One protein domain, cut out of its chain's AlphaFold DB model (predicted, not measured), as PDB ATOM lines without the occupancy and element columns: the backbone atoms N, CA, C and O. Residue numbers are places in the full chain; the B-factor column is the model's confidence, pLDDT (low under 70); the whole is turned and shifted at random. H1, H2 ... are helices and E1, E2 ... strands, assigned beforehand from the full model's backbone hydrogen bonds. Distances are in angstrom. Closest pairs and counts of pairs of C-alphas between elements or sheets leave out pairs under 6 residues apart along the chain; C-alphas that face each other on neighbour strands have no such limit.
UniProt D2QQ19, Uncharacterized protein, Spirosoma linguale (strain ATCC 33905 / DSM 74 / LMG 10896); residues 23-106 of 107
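This is residues 23 to 106 of the 107 residues of an uncharacterized protein of Spirosoma linguale (strain ATCC 33905 / DSM 74 / LMG 10896) (UniProt D2QQ19). A small sheet of three strands has two helices over the same face, H3 over E1 and E3, and H2 slanting over the edge strand E2. The short helix H1 makes a corner with H2 and grazes the sheet, while the short last helix H4 lies off the sheet. The 84 printed residues include four named helices and three named strands, in the order H1, H2, E1, H3, E2, E3, H4; the sheet is mixed and runs E1, E3, E2. The class is mixed, helices and strands. The whole is compact, with a radius of gyration of the C-alphas of 12.2 A, and its C-alphas span 33 by 22 by 21 A.

H1, residues 28 to 31, and H2, residues 35 to 45, touch only at the corner by their link, the closest C-alphas being those of Ile 31 and Phe 38, 4.8 A apart. E1, residues 52 to 55, is an edge strand of the sheet. H3, residues 64 to 71, is followed by E2, residues 76 to 80, the other edge strand, and by E3, residues 88 to 94, the inner strand. E1 and E3 are parallel, at 28 degrees, with N 53 and O 88 within hydrogen-bond range at 2.8 A. E2 and E3 form a hairpin, antiparallel at 150 degrees, with N 79 and O 91 at 2.9 A. H1 only grazes the sheet with residues 28 to 31. H2 is on the sheet at a height of 9.9 A, over E2, and runs slantwise to the strands, at 43 degrees to E2 on the local plane. H3 is on the same face as H2 at a height of 8.7 A, over E3 and only just over E1, with 3 of its C-alphas falling on E1. It runs only just along the strands, at 27 degrees to E3 on the local plane; its closest C-alpha pair with E1 is Arg 64 and Ala 54, 6.0 A. H2 and H3 are apart. H4, residues 101 to 104, is not on the sheet but only just touches H2, with 3 pairs of C-alphas within 8 A, the closest being Leu 103 and Gly 35, 4.8 A. In H2 and H3 every O i to N i+4 pair is within hydrogen-bond range; H1 and H4 are too short for such a pair.

H1 begins at C-alpha 28, (-2.169, -50.430, -33.482). H2 is 15.2 A long, H3 10.4 A, E2 12.1 A and E3 19.0 A. E3 begins at C-alpha 88, (-11.300, -36.200, -35.100), and H4 ends at C-alpha 104, (-6.597, -55.466, -20.382).

The C-alphas of Asp 85 and Pro 101 are the two farthest apart, at 36.4 A. The printed part has no cut and no long link. The mean pLDDT of the printed part is 93.2, that of H4 is 76, and no printed residue is under 70.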
ATOM      1  N   LYS A  23      -5.283 -43.927 -42.746       93.81
ATOM      2  CA  LYS A  23      -4.191 -44.530 -41.977       93.81
ATOM      3  C   LYS A  23      -4.324 -44.181 -40.490       93.81
ATOM      4  O   LYS A  23      -4.764 -43.073 -40.180       93.81
ATOM      5  N   PRO A  24      -3.924 -45.070 -39.572       96.69
ATOM      6  CA  PRO A  24      -3.804 -44.734 -38.158       96.69
ATOM      7  C   PRO A  24      -2.770 -43.625 -37.913       96.69
ATOM      8  O   PRO A  24      -1.802 -43.493 -38.663       96.69
ATOM      9  N   VAL A  25      -2.950 -42.837 -36.849       97.19
ATOM     10  CA  VAL A  25      -1.920 -41.872 -36.405       97.19
ATOM     11  C   VAL A  25      -0.721 -42.565 -35.750       97.19
ATOM     12  O   VAL A  25       0.392 -42.058 -35.831       97.19
ATOM     13  N   VAL A  26      -0.949 -43.733 -35.142       97.88
ATOM     14  CA  VAL A  26       0.061 -44.636 -34.577       97.88
ATOM     15  C   VAL A  26      -0.339 -46.067 -34.943       97.88
ATOM     16  O   VAL A  26      -1.530 -46.382 -34.970       97.88
ATOM     17  N   ASP A  27       0.637 -46.926 -35.242       97.06
ATOM     18  CA  ASP A  27       0.400 -48.346 -35.525       97.06
ATOM     19  C   ASP A  27      -0.310 -49.033 -34.334       97.06
ATOM     20  O   ASP A  27       0.211 -48.979 -33.214       97.06
ATOM     21  N   PRO A  28      -1.465 -49.702 -34.537       95.81
ATOM     22  CA  PRO A  28      -2.169 -50.430 -33.482       95.81
ATOM     23  C   PRO A  28      -1.307 -51.437 -32.719       95.81
ATOM     24  O   PRO A  28      -1.497 -51.606 -31.517       95.81
ATOM     25  N   GLN A  29      -0.352 -52.096 -33.382       94.44
ATOM     26  CA  GLN A  29       0.529 -53.063 -32.725       94.44
ATOM     27  C   GLN A  29       1.454 -52.386 -31.711       94.44
ATOM     28  O   GLN A  29       1.703 -52.941 -30.644       94.44
ATOM     29  N   LEU A  30       1.917 -51.170 -32.018       95.19
ATOM     30  CA  LEU A  30       2.741 -50.382 -31.107       95.19
ATOM     31  C   LEU A  30       1.917 -49.858 -29.929       95.19
ATOM     32  O   LEU A  30       2.379 -49.902 -28.794       95.19
ATOM     33  N   ILE A  31       0.681 -49.408 -30.180       96.00
ATOM     34  CA  ILE A  31      -0.233 -48.965 -29.114       96.00
ATOM     35  C   ILE A  31      -0.449 -50.105 -28.111       96.00
ATOM     36  O   ILE A  31      -0.309 -49.908 -26.906       96.00
ATOM     37  N   LEU A  32      -0.736 -51.306 -28.620       94.38
ATOM     38  CA  LEU A  32      -1.084 -52.487 -27.827       94.38
ATOM     39  C   LEU A  32       0.132 -53.274 -27.306       94.38
ATOM     40  O   LEU A  32      -0.046 -54.358 -26.751       94.38
ATOM     41  N   GLN A  33       1.355 -52.760 -27.477       92.19
ATOM     42  CA  GLN A  33       2.578 -53.455 -27.073       92.19
ATOM     43  C   GLN A  33       2.646 -53.685 -25.555       92.19
ATOM     44  O   GLN A  33       3.056 -54.758 -25.121       92.19
ATOM     45  N   ASN A  34       2.282 -52.683 -24.751       90.56
ATOM     46  CA  ASN A  34       2.197 -52.764 -23.292       90.56
ATOM     47  C   ASN A  34       1.338 -51.612 -22.723       90.56
ATOM     48  O   ASN A  34       0.853 -50.747 -23.453       90.56
ATOM     49  N   GLY A  35       1.158 -51.582 -21.399       90.56
ATOM     50  CA  GLY A  35       0.385 -50.526 -20.734       90.56
ATOM     51  C   GLY A  35       0.966 -49.113 -20.898       90.56
ATOM     52  O   GLY A  35       0.201 -48.160 -21.016       90.56
ATOM     53  N   ILE A  36       2.295 -48.957 -20.965       92.12
ATOM     54  CA  ILE A  36       2.950 -47.642 -21.100       92.12
ATOM     55  C   ILE A  36       2.680 -47.052 -22.489       92.12
ATOM     56  O   ILE A  36       2.277 -45.894 -22.602       92.12
ATOM     57  N   THR A  37       2.864 -47.839 -23.554       94.56
ATOM     58  CA  THR A  37       2.590 -47.394 -24.931       94.56
ATOM     59  C   THR A  37       1.123 -47.045 -25.133       94.56
ATOM     60  O   THR A  37       0.816 -46.025 -25.754       94.56
ATOM     61  N   PHE A  38       0.219 -47.840 -24.558       94.56
ATOM     62  CA  PHE A  38      -1.210 -47.558 -24.597       94.56
ATOM     63  C   PHE A  38      -1.551 -46.260 -23.868       94.56
ATOM     64  O   PHE A  38      -2.259 -45.417 -24.415       94.56
ATOM     65  N   TRP A  39      -1.018 -46.072 -22.660       93.94
ATOM     66  CA  TRP A  39      -1.271 -44.881 -21.859       93.94
ATOM     67  C   TRP A  39      -0.799 -43.607 -22.565       93.94
ATOM     68  O   TRP A  39      -1.552 -42.638 -22.662       93.94
ATOM     69  N   ASN A  40       0.408 -43.635 -23.138       96.12
ATOM     70  CA  ASN A  40       0.950 -42.523 -23.919       96.12
ATOM     71  C   ASN A  40       0.060 -42.190 -25.122       96.12
ATOM     72  O   ASN A  40      -0.272 -41.026 -25.348       96.12
ATOM     73  N   TYR A  41      -0.376 -43.212 -25.863       97.31
ATOM     74  CA  TYR A  41      -1.312 -43.031 -26.969       97.31
ATOM     75  C   TYR A  41      -2.636 -42.413 -26.497       97.31
ATOM     76  O   TYR A  41      -3.123 -41.460 -27.108       97.31
ATOM     77  N   ASN A  42      -3.202 -42.927 -25.402       95.94
ATOM     78  CA  ASN A  42      -4.483 -42.474 -24.880       95.94
ATOM     79  C   ASN A  42      -4.428 -40.996 -24.469       95.94
ATOM     80  O   ASN A  42      -5.245 -40.203 -24.930       95.94
ATOM     81  N   LEU A  43      -3.415 -40.605 -23.687       96.31
ATOM     82  CA  LEU A  43      -3.224 -39.217 -23.258       96.31
ATOM     83  C   LEU A  43      -3.035 -38.248 -24.430       96.31
ATOM     84  O   LEU A  43      -3.524 -37.120 -24.390       96.31
ATOM     85  N   GLN A  44      -2.313 -38.668 -25.470       97.38
ATOM     86  CA  GLN A  44      -1.963 -37.785 -26.576       97.38
ATOM     87  C   GLN A  44      -3.076 -37.670 -27.627       97.38
ATOM     88  O   GLN A  44      -3.300 -36.583 -28.169       97.38
ATOM     89  N   TYR A  45      -3.770 -38.770 -27.933       97.25
ATOM     90  CA  TYR A  45      -4.621 -38.871 -29.122       97.25
ATOM     91  C   TYR A  45      -6.091 -39.174 -28.846       97.25
ATOM     92  O   TYR A  45      -6.896 -39.019 -29.768       97.25
ATOM     93  N   VAL A  46      -6.484 -39.603 -27.645       96.75
ATOM     94  CA  VAL A  46      -7.873 -39.995 -27.351       96.75
ATOM     95  C   VAL A  46      -8.605 -38.850 -26.647       96.75
ATOM     96  O   VAL A  46      -8.408 -38.580 -25.470       96.75
ATOM     97  N   ARG A  47      -9.483 -38.167 -27.392       95.38
ATOM     98  CA  ARG A  47     -10.263 -36.999 -26.950       95.38
ATOM     99  C   ARG A  47     -11.749 -37.205 -27.227       95.38
ATOM    100  O   ARG A  47     -12.380 -36.458 -27.963       95.38
ATOM    101  N   LEU A  48     -12.323 -38.260 -26.649       96.19
ATOM    102  CA  LEU A  48     -13.730 -38.635 -26.879       96.19
ATOM    103  C   LEU A  48     -14.746 -37.656 -26.254       96.19
ATOM    104  O   LEU A  48     -15.956 -37.847 -26.399       96.19
ATOM    105  N   TYR A  49     -14.268 -36.635 -25.539       94.56
ATOM    106  CA  TYR A  49     -15.073 -35.532 -25.013       94.56
ATOM    107  C   TYR A  49     -15.328 -34.423 -26.052       94.56
ATOM    108  O   TYR A  49     -16.225 -33.616 -25.838       94.56
ATOM    109  N   GLU A  50     -14.569 -34.384 -27.153       94.00
ATOM    110  CA  GLU A  50     -14.753 -33.445 -28.271       94.00
ATOM    111  C   GLU A  50     -15.718 -34.028 -29.319       94.00
ATOM    112  O   GLU A  50     -16.126 -35.191 -29.228       94.00
ATOM    113  N   ASP A  51     -16.060 -33.240 -30.339       95.19
ATOM    114  CA  ASP A  51     -16.764 -33.746 -31.517       95.19
ATOM    115  C   ASP A  51     -15.834 -34.613 -32.377       95.19
ATOM    116  O   ASP A  51     -14.683 -34.261 -32.645       95.19
ATOM    117  N   TYR A  52     -16.334 -35.767 -32.823       96.81
ATOM    118  CA  TYR A  52     -15.586 -36.684 -33.679       96.81
ATOM    119  C   TYR A  52     -16.489 -37.521 -34.582       96.81
ATOM    120  O   TYR A  52     -17.629 -37.847 -34.256       96.81
ATOM    121  N   ASN A  53     -15.917 -37.944 -35.705       96.94
ATOM    122  CA  ASN A  53     -16.495 -38.937 -36.595       96.94
ATOM    123  C   ASN A  53     -16.199 -40.337 -36.057       96.94
ATOM    124  O   ASN A  53     -15.040 -40.756 -35.974       96.94
ATOM    125  N   ALA A  54     -17.254 -41.060 -35.701       97.62
ATOM    126  CA  ALA A  54     -17.154 -42.414 -35.185       97.62
ATOM    127  C   ALA A  54     -17.343 -43.448 -36.300       97.62
ATOM    128  O   ALA A  54     -18.255 -43.338 -37.124       97.62
ATOM    129  N   ILE A  55     -16.476 -44.457 -36.310       97.12
ATOM    130  CA  ILE A  55     -16.452 -45.529 -37.302       97.12
ATOM    131  C   ILE A  55     -16.444 -46.885 -36.577       97.12
ATOM    132  O   ILE A  55     -15.715 -47.071 -35.601       97.12
ATOM    133  N   ASP A  56     -17.256 -47.832 -37.042       97.25
ATOM    134  CA  ASP A  56     -17.287 -49.205 -36.531       97.25
ATOM    135  C   ASP A  56     -16.110 -50.064 -37.035       97.25
ATOM    136  O   ASP A  56     -15.262 -49.633 -37.824       97.25
ATOM    137  N   GLU A  57     -16.043 -51.317 -36.594       95.56
ATOM    138  CA  GLU A  57     -14.983 -52.250 -36.984       95.56
ATOM    139  C   GLU A  57     -15.008 -52.614 -38.477       95.56
ATOM    140  O   GLU A  57     -14.006 -53.076 -39.023       95.56
ATOM    141  N   LYS A  58     -16.132 -52.366 -39.160       94.75
ATOM    142  CA  LYS A  58     -16.350 -52.615 -40.592       94.75
ATOM    143  C   LYS A  58     -16.171 -51.352 -41.434       94.75
ATOM    144  O   LYS A  58     -16.603 -51.324 -42.587       94.75
ATOM    145  N   ALA A  59     -15.528 -50.329 -40.870       93.56
ATOM    146  CA  ALA A  59     -15.272 -49.043 -41.506       93.56
ATOM    147  C   ALA A  59     -16.547 -48.263 -41.896       93.56
ATOM    148  O   ALA A  59     -16.515 -47.435 -42.809       93.56
ATOM    149  N   LYS A  60     -17.673 -48.495 -41.210       94.50
ATOM    150  CA  LYS A  60     -18.927 -47.758 -41.415       94.50
ATOM    151  C   LYS A  60     -19.083 -46.658 -40.379       94.50
ATOM    152  O   LYS A  60     -18.763 -46.845 -39.210       94.50
ATOM    153  N   SER A  61     -19.612 -45.512 -40.801       96.00
ATOM    154  CA  SER A  61     -19.946 -44.441 -39.863       96.00
ATOM    155  C   SER A  61     -21.070 -44.884 -38.923       96.00
ATOM    156  O   SER A  61     -22.055 -45.481 -39.360       96.00
ATOM    157  N   VAL A  62     -20.913 -44.583 -37.637       98.00
ATOM    158  CA  VAL A  62     -21.890 -44.867 -36.582       98.00
ATOM    159  C   VAL A  62     -22.090 -43.641 -35.699       98.00
ATOM    160  O   VAL A  62     -21.317 -42.686 -35.741       98.00
ATOM    161  N   THR A  63     -23.136 -43.654 -34.874       98.19
ATOM    162  CA  THR A  63     -23.364 -42.580 -33.901       98.19
ATOM    163  C   THR A  63     -22.342 -42.638 -32.762       98.19
ATOM    164  O   THR A  63     -21.851 -43.714 -32.405       98.19
ATOM    165  N   ARG A  64     -22.081 -41.486 -32.125       97.62
ATOM    166  CA  ARG A  64     -21.252 -41.381 -30.908       97.62
ATOM    167  C   ARG A  64     -21.711 -42.352 -29.818       97.62
ATOM    168  O   ARG A  64     -20.891 -43.016 -29.194       97.62
ATOM    169  N   GLU A  65     -23.022 -42.468 -29.617       97.94
ATOM    170  CA  GLU A  65     -23.597 -43.394 -28.638       97.94
ATOM    171  C   GLU A  65     -23.251 -44.854 -28.958       97.94
ATOM    172  O   GLU A  65     -22.776 -45.579 -28.085       97.94
ATOM    173  N   THR A  66     -23.445 -45.280 -30.208       98.31
ATOM    174  CA  THR A  66     -23.151 -46.656 -30.636       98.31
ATOM    175  C   THR A  66     -21.673 -46.979 -30.443       98.31
ATOM    176  O   THR A  66     -21.334 -48.030 -29.900       98.31
ATOM    177  N   PHE A  67     -20.799 -46.051 -30.833       98.56
ATOM    178  CA  PHE A  67     -19.357 -46.185 -30.672       98.56
ATOM    179  C   PHE A  67     -18.959 -46.357 -29.205       98.56
ATOM    180  O   PHE A  67     -18.281 -47.323 -28.866       98.56
ATOM    181  N   LEU A  68     -19.427 -45.471 -28.318       97.94
ATOM    182  CA  LEU A  68     -19.102 -45.535 -26.892       97.94
ATOM    183  C   LEU A  68     -19.658 -46.802 -26.231       97.94
ATOM    184  O   LEU A  68     -18.954 -47.432 -25.448       97.94
ATOM    185  N   ARG A  69     -20.877 -47.235 -26.583       98.06
ATOM    186  CA  ARG A  69     -21.444 -48.500 -26.083       98.06
ATOM    187  C   ARG A  69     -20.590 -49.709 -26.465       98.06
ATOM    188  O   ARG A  69     -20.401 -50.593 -25.636       98.06
ATOM    189  N   GLN A  70     -20.073 -49.755 -27.693       97.94
ATOM    190  CA  GLN A  70     -19.173 -50.832 -28.116       97.94
ATOM    191  C   GLN A  70     -17.804 -50.725 -27.447       97.94
ATOM    192  O   GLN A  70     -17.257 -51.743 -27.021       97.94
ATOM    193  N   LEU A  71     -17.272 -49.511 -27.301       96.31
ATOM    194  CA  LEU A  71     -15.996 -49.272 -26.635       96.31
ATOM    195  C   LEU A  71     -16.015 -49.773 -25.182       96.31
ATOM    196  O   LEU A  71     -15.112 -50.499 -24.782       96.31
ATOM    197  N   LEU A  72     -17.104 -49.513 -24.445       95.12
ATOM    198  CA  LEU A  72     -17.317 -49.983 -23.067       95.12
ATOM    199  C   LEU A  72     -17.343 -51.512 -22.908       95.12
ATOM    200  O   LEU A  72     -17.300 -52.010 -21.787       95.12
ATOM    201  N   THR A  73     -17.411 -52.281 -24.000       94.62
ATOM    202  CA  THR A  73     -17.273 -53.743 -23.917       94.62
ATOM    203  C   THR A  73     -15.839 -54.191 -23.624       94.62
ATOM    204  O   THR A  73     -15.624 -55.378 -23.390       94.62
ATOM    205  N   GLY A  74     -14.855 -53.282 -23.689       91.69
ATOM    206  CA  GLY A  74     -13.434 -53.589 -23.495       91.69
ATOM    207  C   GLY A  74     -12.840 -54.455 -24.612       91.69
ATOM    208  O   GLY A  74     -11.780 -55.053 -24.447       91.69
ATOM    209  N   ARG A  75     -13.538 -54.586 -25.751       93.81
ATOM    210  CA  ARG A  75     -13.131 -55.424 -26.899       93.81
ATOM    211  C   ARG A  75     -12.452 -54.642 -28.021       93.81
ATOM    212  O   ARG A  75     -11.977 -55.251 -28.980       93.81
ATOM    213  N   TYR A  76     -12.430 -53.317 -27.920       96.12
ATOM    214  CA  TYR A  76     -11.963 -52.435 -28.980       96.12
ATOM    215  C   TYR A  76     -11.000 -51.382 -28.438       96.12
ATOM    216  O   TYR A  76     -11.194 -50.849 -27.351       96.12
ATOM    217  N   LEU A  77     -10.000 -51.045 -29.245       96.69
ATOM    218  CA  LEU A  77      -9.189 -49.842 -29.114       96.69
ATOM    219  C   LEU A  77      -9.876 -48.711 -29.905       96.69
ATOM    220  O   LEU A  77     -10.214 -48.926 -31.074       96.69
ATOM    221  N   PRO A  78     -10.055 -47.498 -29.347       97.69
ATOM    222  CA  PRO A  78     -10.532 -46.356 -30.115       97.69
ATOM    223  C   PRO A  78      -9.366 -45.809 -30.949       97.69
ATOM    224  O   PRO A  78      -8.596 -44.955 -30.504       97.69
ATOM    225  N   LEU A  79      -9.200 -46.342 -32.157       97.94
ATOM    226  CA  LEU A  79      -8.055 -46.060 -33.017       97.94
ATOM    227  C   LEU A  79      -8.238 -44.735 -33.756       97.94
ATOM    228  O   LEU A  79      -9.132 -44.594 -34.590       97.94
ATOM    229  N   ARG A  80      -7.373 -43.764 -33.467       97.81
ATOM    230  CA  ARG A  80      -7.357 -42.450 -34.098       97.81
ATOM    231  C   ARG A  80      -6.801 -42.586 -35.508       97.81
ATOM    232  O   ARG A  80      -5.687 -43.072 -35.713       97.81
ATOM    233  N   LEU A  81      -7.576 -42.116 -36.474       96.69
ATOM    234  CA  LEU A  81      -7.196 -42.093 -37.878       96.69
ATOM    235  C   LEU A  81      -6.720 -40.694 -38.275       96.69
ATOM    236  O   LEU A  81      -7.146 -39.683 -37.713       96.69
ATOM    237  N   GLN A  82      -5.834 -40.642 -39.263       94.56
ATOM    238  CA  GLN A  82      -5.456 -39.408 -39.936       94.56
ATOM    239  C   GLN A  82      -6.691 -38.821 -40.641       94.56
ATOM    240  O   GLN A  82      -7.457 -39.549 -41.280       94.56
ATOM    241  N   SER A  83      -6.878 -37.505 -40.534       89.56
ATOM    242  CA  SER A  83      -7.931 -36.770 -41.243       89.56
ATOM    243  C   SER A  83      -7.339 -35.555 -41.945       89.56
ATOM    244  O   SER A  83      -6.421 -34.927 -41.422       89.56
ATOM    245  N   ALA A  84      -7.862 -35.236 -43.127       84.19
ATOM    246  CA  ALA A  84      -7.383 -34.122 -43.947       84.19
ATOM    247  C   ALA A  84      -7.802 -32.749 -43.392       84.19
ATOM    248  O   ALA A  84      -7.105 -31.761 -43.582       84.19
ATOM    249  N   ASP A  85      -8.931 -32.697 -42.693       84.69
ATOM    250  CA  ASP A  85      -9.594 -31.493 -42.188       84.69
ATOM    251  C   ASP A  85      -9.357 -31.262 -40.687       84.69
ATOM    252  O   ASP A  85     -10.050 -30.470 -40.059       84.69
ATOM    253  N   SER A  86      -8.392 -31.968 -40.088       80.75
ATOM    254  CA  SER A  86      -8.120 -31.990 -38.638       80.75
ATOM    255  C   SER A  86      -9.272 -32.487 -37.751       80.75
ATOM    256  O   SER A  86      -9.063 -32.680 -36.549       80.75
ATOM    257  N   THR A  87     -10.449 -32.775 -38.316       90.25
ATOM    258  CA  THR A  87     -11.575 -33.364 -37.595       90.25
ATOM    259  C   THR A  87     -11.160 -34.706 -37.007       90.25
ATOM    260  O   THR A  87     -10.499 -35.530 -37.646       90.25
ATOM    261  N   ALA A  88     -11.556 -34.942 -35.763       95.81
ATOM    262  CA  ALA A  88     -11.300 -36.200 -35.100       95.81
ATOM    263  C   ALA A  88     -12.030 -37.359 -35.777       95.81
ATOM    264  O   ALA A  88     -13.228 -37.286 -36.033       95.81
ATOM    265  N   VAL A  89     -11.310 -38.447 -36.045       97.00
ATOM    266  CA  VAL A  89     -11.884 -39.676 -36.596       97.00
ATOM    267  C   VAL A  89     -11.366 -40.847 -35.782       97.00
ATOM    268  O   VAL A  89     -10.151 -41.031 -35.676       97.00
ATOM    269  N   TYR A  90     -12.282 -41.635 -35.229       97.94
ATOM    270  CA  TYR A  90     -11.952 -42.842 -34.482       97.94
ATOM    271  C   TYR A  90     -12.645 -44.051 -35.085       97.94
ATOM    272  O   TYR A  90     -13.825 -43.989 -35.427       97.94
ATOM    273  N   GLN A  91     -11.916 -45.160 -35.163       97.81
ATOM    274  CA  GLN A  91     -12.443 -46.455 -35.560       97.81
ATOM    275  C   GLN A  91     -12.381 -47.442 -34.397       97.81
ATOM    276  O   GLN A  91     -11.391 -47.478 -33.666       97.81
ATOM    277  N   LEU A  92     -13.424 -48.259 -34.241       98.12
ATOM    278  CA  LEU A  92     -13.409 -49.411 -33.341       98.12
ATOM    279  C   LEU A  92     -12.441 -50.463 -33.889       98.12
ATOM    280  O   LEU A  92     -12.796 -51.279 -34.737       98.12
ATOM    281  N   TYR A  93     -11.198 -50.439 -33.417       97.06
ATOM    282  CA  TYR A  93     -10.198 -51.425 -33.801       97.06
ATOM    283  C   TYR A  93     -10.309 -52.648 -32.884       97.06
ATOM    284  O   TYR A  93     -10.146 -52.497 -31.671       97.06
ATOM    285  N   PRO A  94     -10.606 -53.849 -33.409       95.69
ATOM    286  CA  PRO A  94     -10.777 -55.034 -32.580       95.69
ATOM    287  C   PRO A  94      -9.459 -55.413 -31.911       95.69
ATOM    288  O   PRO A  94      -8.409 -55.486 -32.554       95.69
ATOM    289  N   LEU A  95      -9.514 -55.681 -30.611       93.19
ATOM    290  CA  LEU A  95      -8.352 -56.180 -29.892       93.19
ATOM    291  C   LEU A  95      -8.002 -57.601 -30.364       93.19
ATOM    292  O   LEU A  95      -8.903 -58.410 -30.611       93.19
ATOM    293  N   PRO A  96      -6.706 -57.943 -30.481       90.75
ATOM    294  CA  PRO A  96      -6.298 -59.306 -30.788       90.75
ATOM    295  C   PRO A  96      -6.716 -60.269 -29.667       90.75
ATOM    296  O   PRO A  96      -6.882 -59.884 -28.515       90.75
ATOM    297  N   ALA A  97      -6.848 -61.560 -29.979       85.06
ATOM    298  CA  ALA A  97      -7.242 -62.569 -28.985       85.06
ATOM    299  C   ALA A  97      -6.247 -62.692 -27.813       85.06
ATOM    300  O   ALA A  97      -6.620 -63.097 -26.713       85.06
ATOM    301  N   LYS A  98      -4.977 -62.348 -28.057       81.31
ATOM    302  CA  LYS A  98      -3.920 -62.271 -27.051       81.31
ATOM    303  C   LYS A  98      -3.514 -60.809 -26.899       81.31
ATOM    304  O   LYS A  98      -2.863 -60.258 -27.779       81.31
ATOM    305  N   VAL A  99      -3.917 -60.212 -25.786       78.75
ATOM    306  CA  VAL A  99      -3.480 -58.890 -25.330       78.75
ATOM    307  C   VAL A  99      -2.776 -59.087 -23.998       78.75
ATOM    308  O   VAL A  99      -3.156 -59.974 -23.228       78.75
ATOM    309  N   ASP A 100      -1.749 -58.282 -23.739       78.44
ATOM    310  CA  ASP A 100      -1.068 -58.274 -22.450       78.44
ATOM    311  C   ASP A 100      -2.092 -58.107 -21.297       78.44
ATOM    312  O   ASP A 100      -2.938 -57.207 -21.348       78.44
ATOM    313  N   PRO A 101      -2.065 -58.958 -20.255       75.62
ATOM    314  CA  PRO A 101      -3.011 -58.871 -19.144       75.62
ATOM    315  C   PRO A 101      -3.017 -57.514 -18.428       75.62
ATOM    316  O   PRO A 101      -4.078 -57.063 -17.999       75.62
ATOM    317  N   SER A 102      -1.860 -56.852 -18.322       72.94
ATOM    318  CA  SER A 102      -1.739 -55.520 -17.715       72.94
ATOM    319  C   SER A 102      -2.441 -54.444 -18.542       72.94
ATOM    320  O   SER A 102      -2.999 -53.501 -17.987       72.94
ATOM    321  N   LEU A 103      -2.485 -54.618 -19.865       79.31
ATOM    322  CA  LEU A 103      -3.182 -53.722 -20.779       79.31
ATOM    323  C   LEU A 103      -4.702 -53.922 -20.721       79.31
ATOM    324  O   LEU A 103      -5.455 -52.958 -20.808       79.31
ATOM    325  N   LYS A 104      -5.165 -55.156 -20.504       76.88
ATOM    326  CA  LYS A 104      -6.597 -55.466 -20.382       76.88
ATOM    327  C   LYS A 104      -7.276 -54.745 -19.212       76.88
ATOM    328  O   LYS A 104      -8.470 -54.502 -19.278       76.88
ATOM    329  N   ALA A 105      -6.532 -54.404 -18.159       77.56
ATOM    330  CA  ALA A 105      -7.054 -53.649 -17.019       77.56
ATOM    331  C   ALA A 105      -7.236 -52.144 -17.303       77.56
ATOM    332  O   ALA A 105      -7.854 -51.448 -16.501       77.56
ATOM    333  N   LEU A 106      -6.671 -51.639 -18.404       77.88
ATOM    334  CA  LEU A 106      -6.698 -50.224 -18.787       77.88
ATOM    335  C   LEU A 106      -7.740 -49.910 -19.876       77.88
ATOM    336  O   LEU A 106      -7.909 -48.741 -20.226       77.88
TER     337      LEU A 106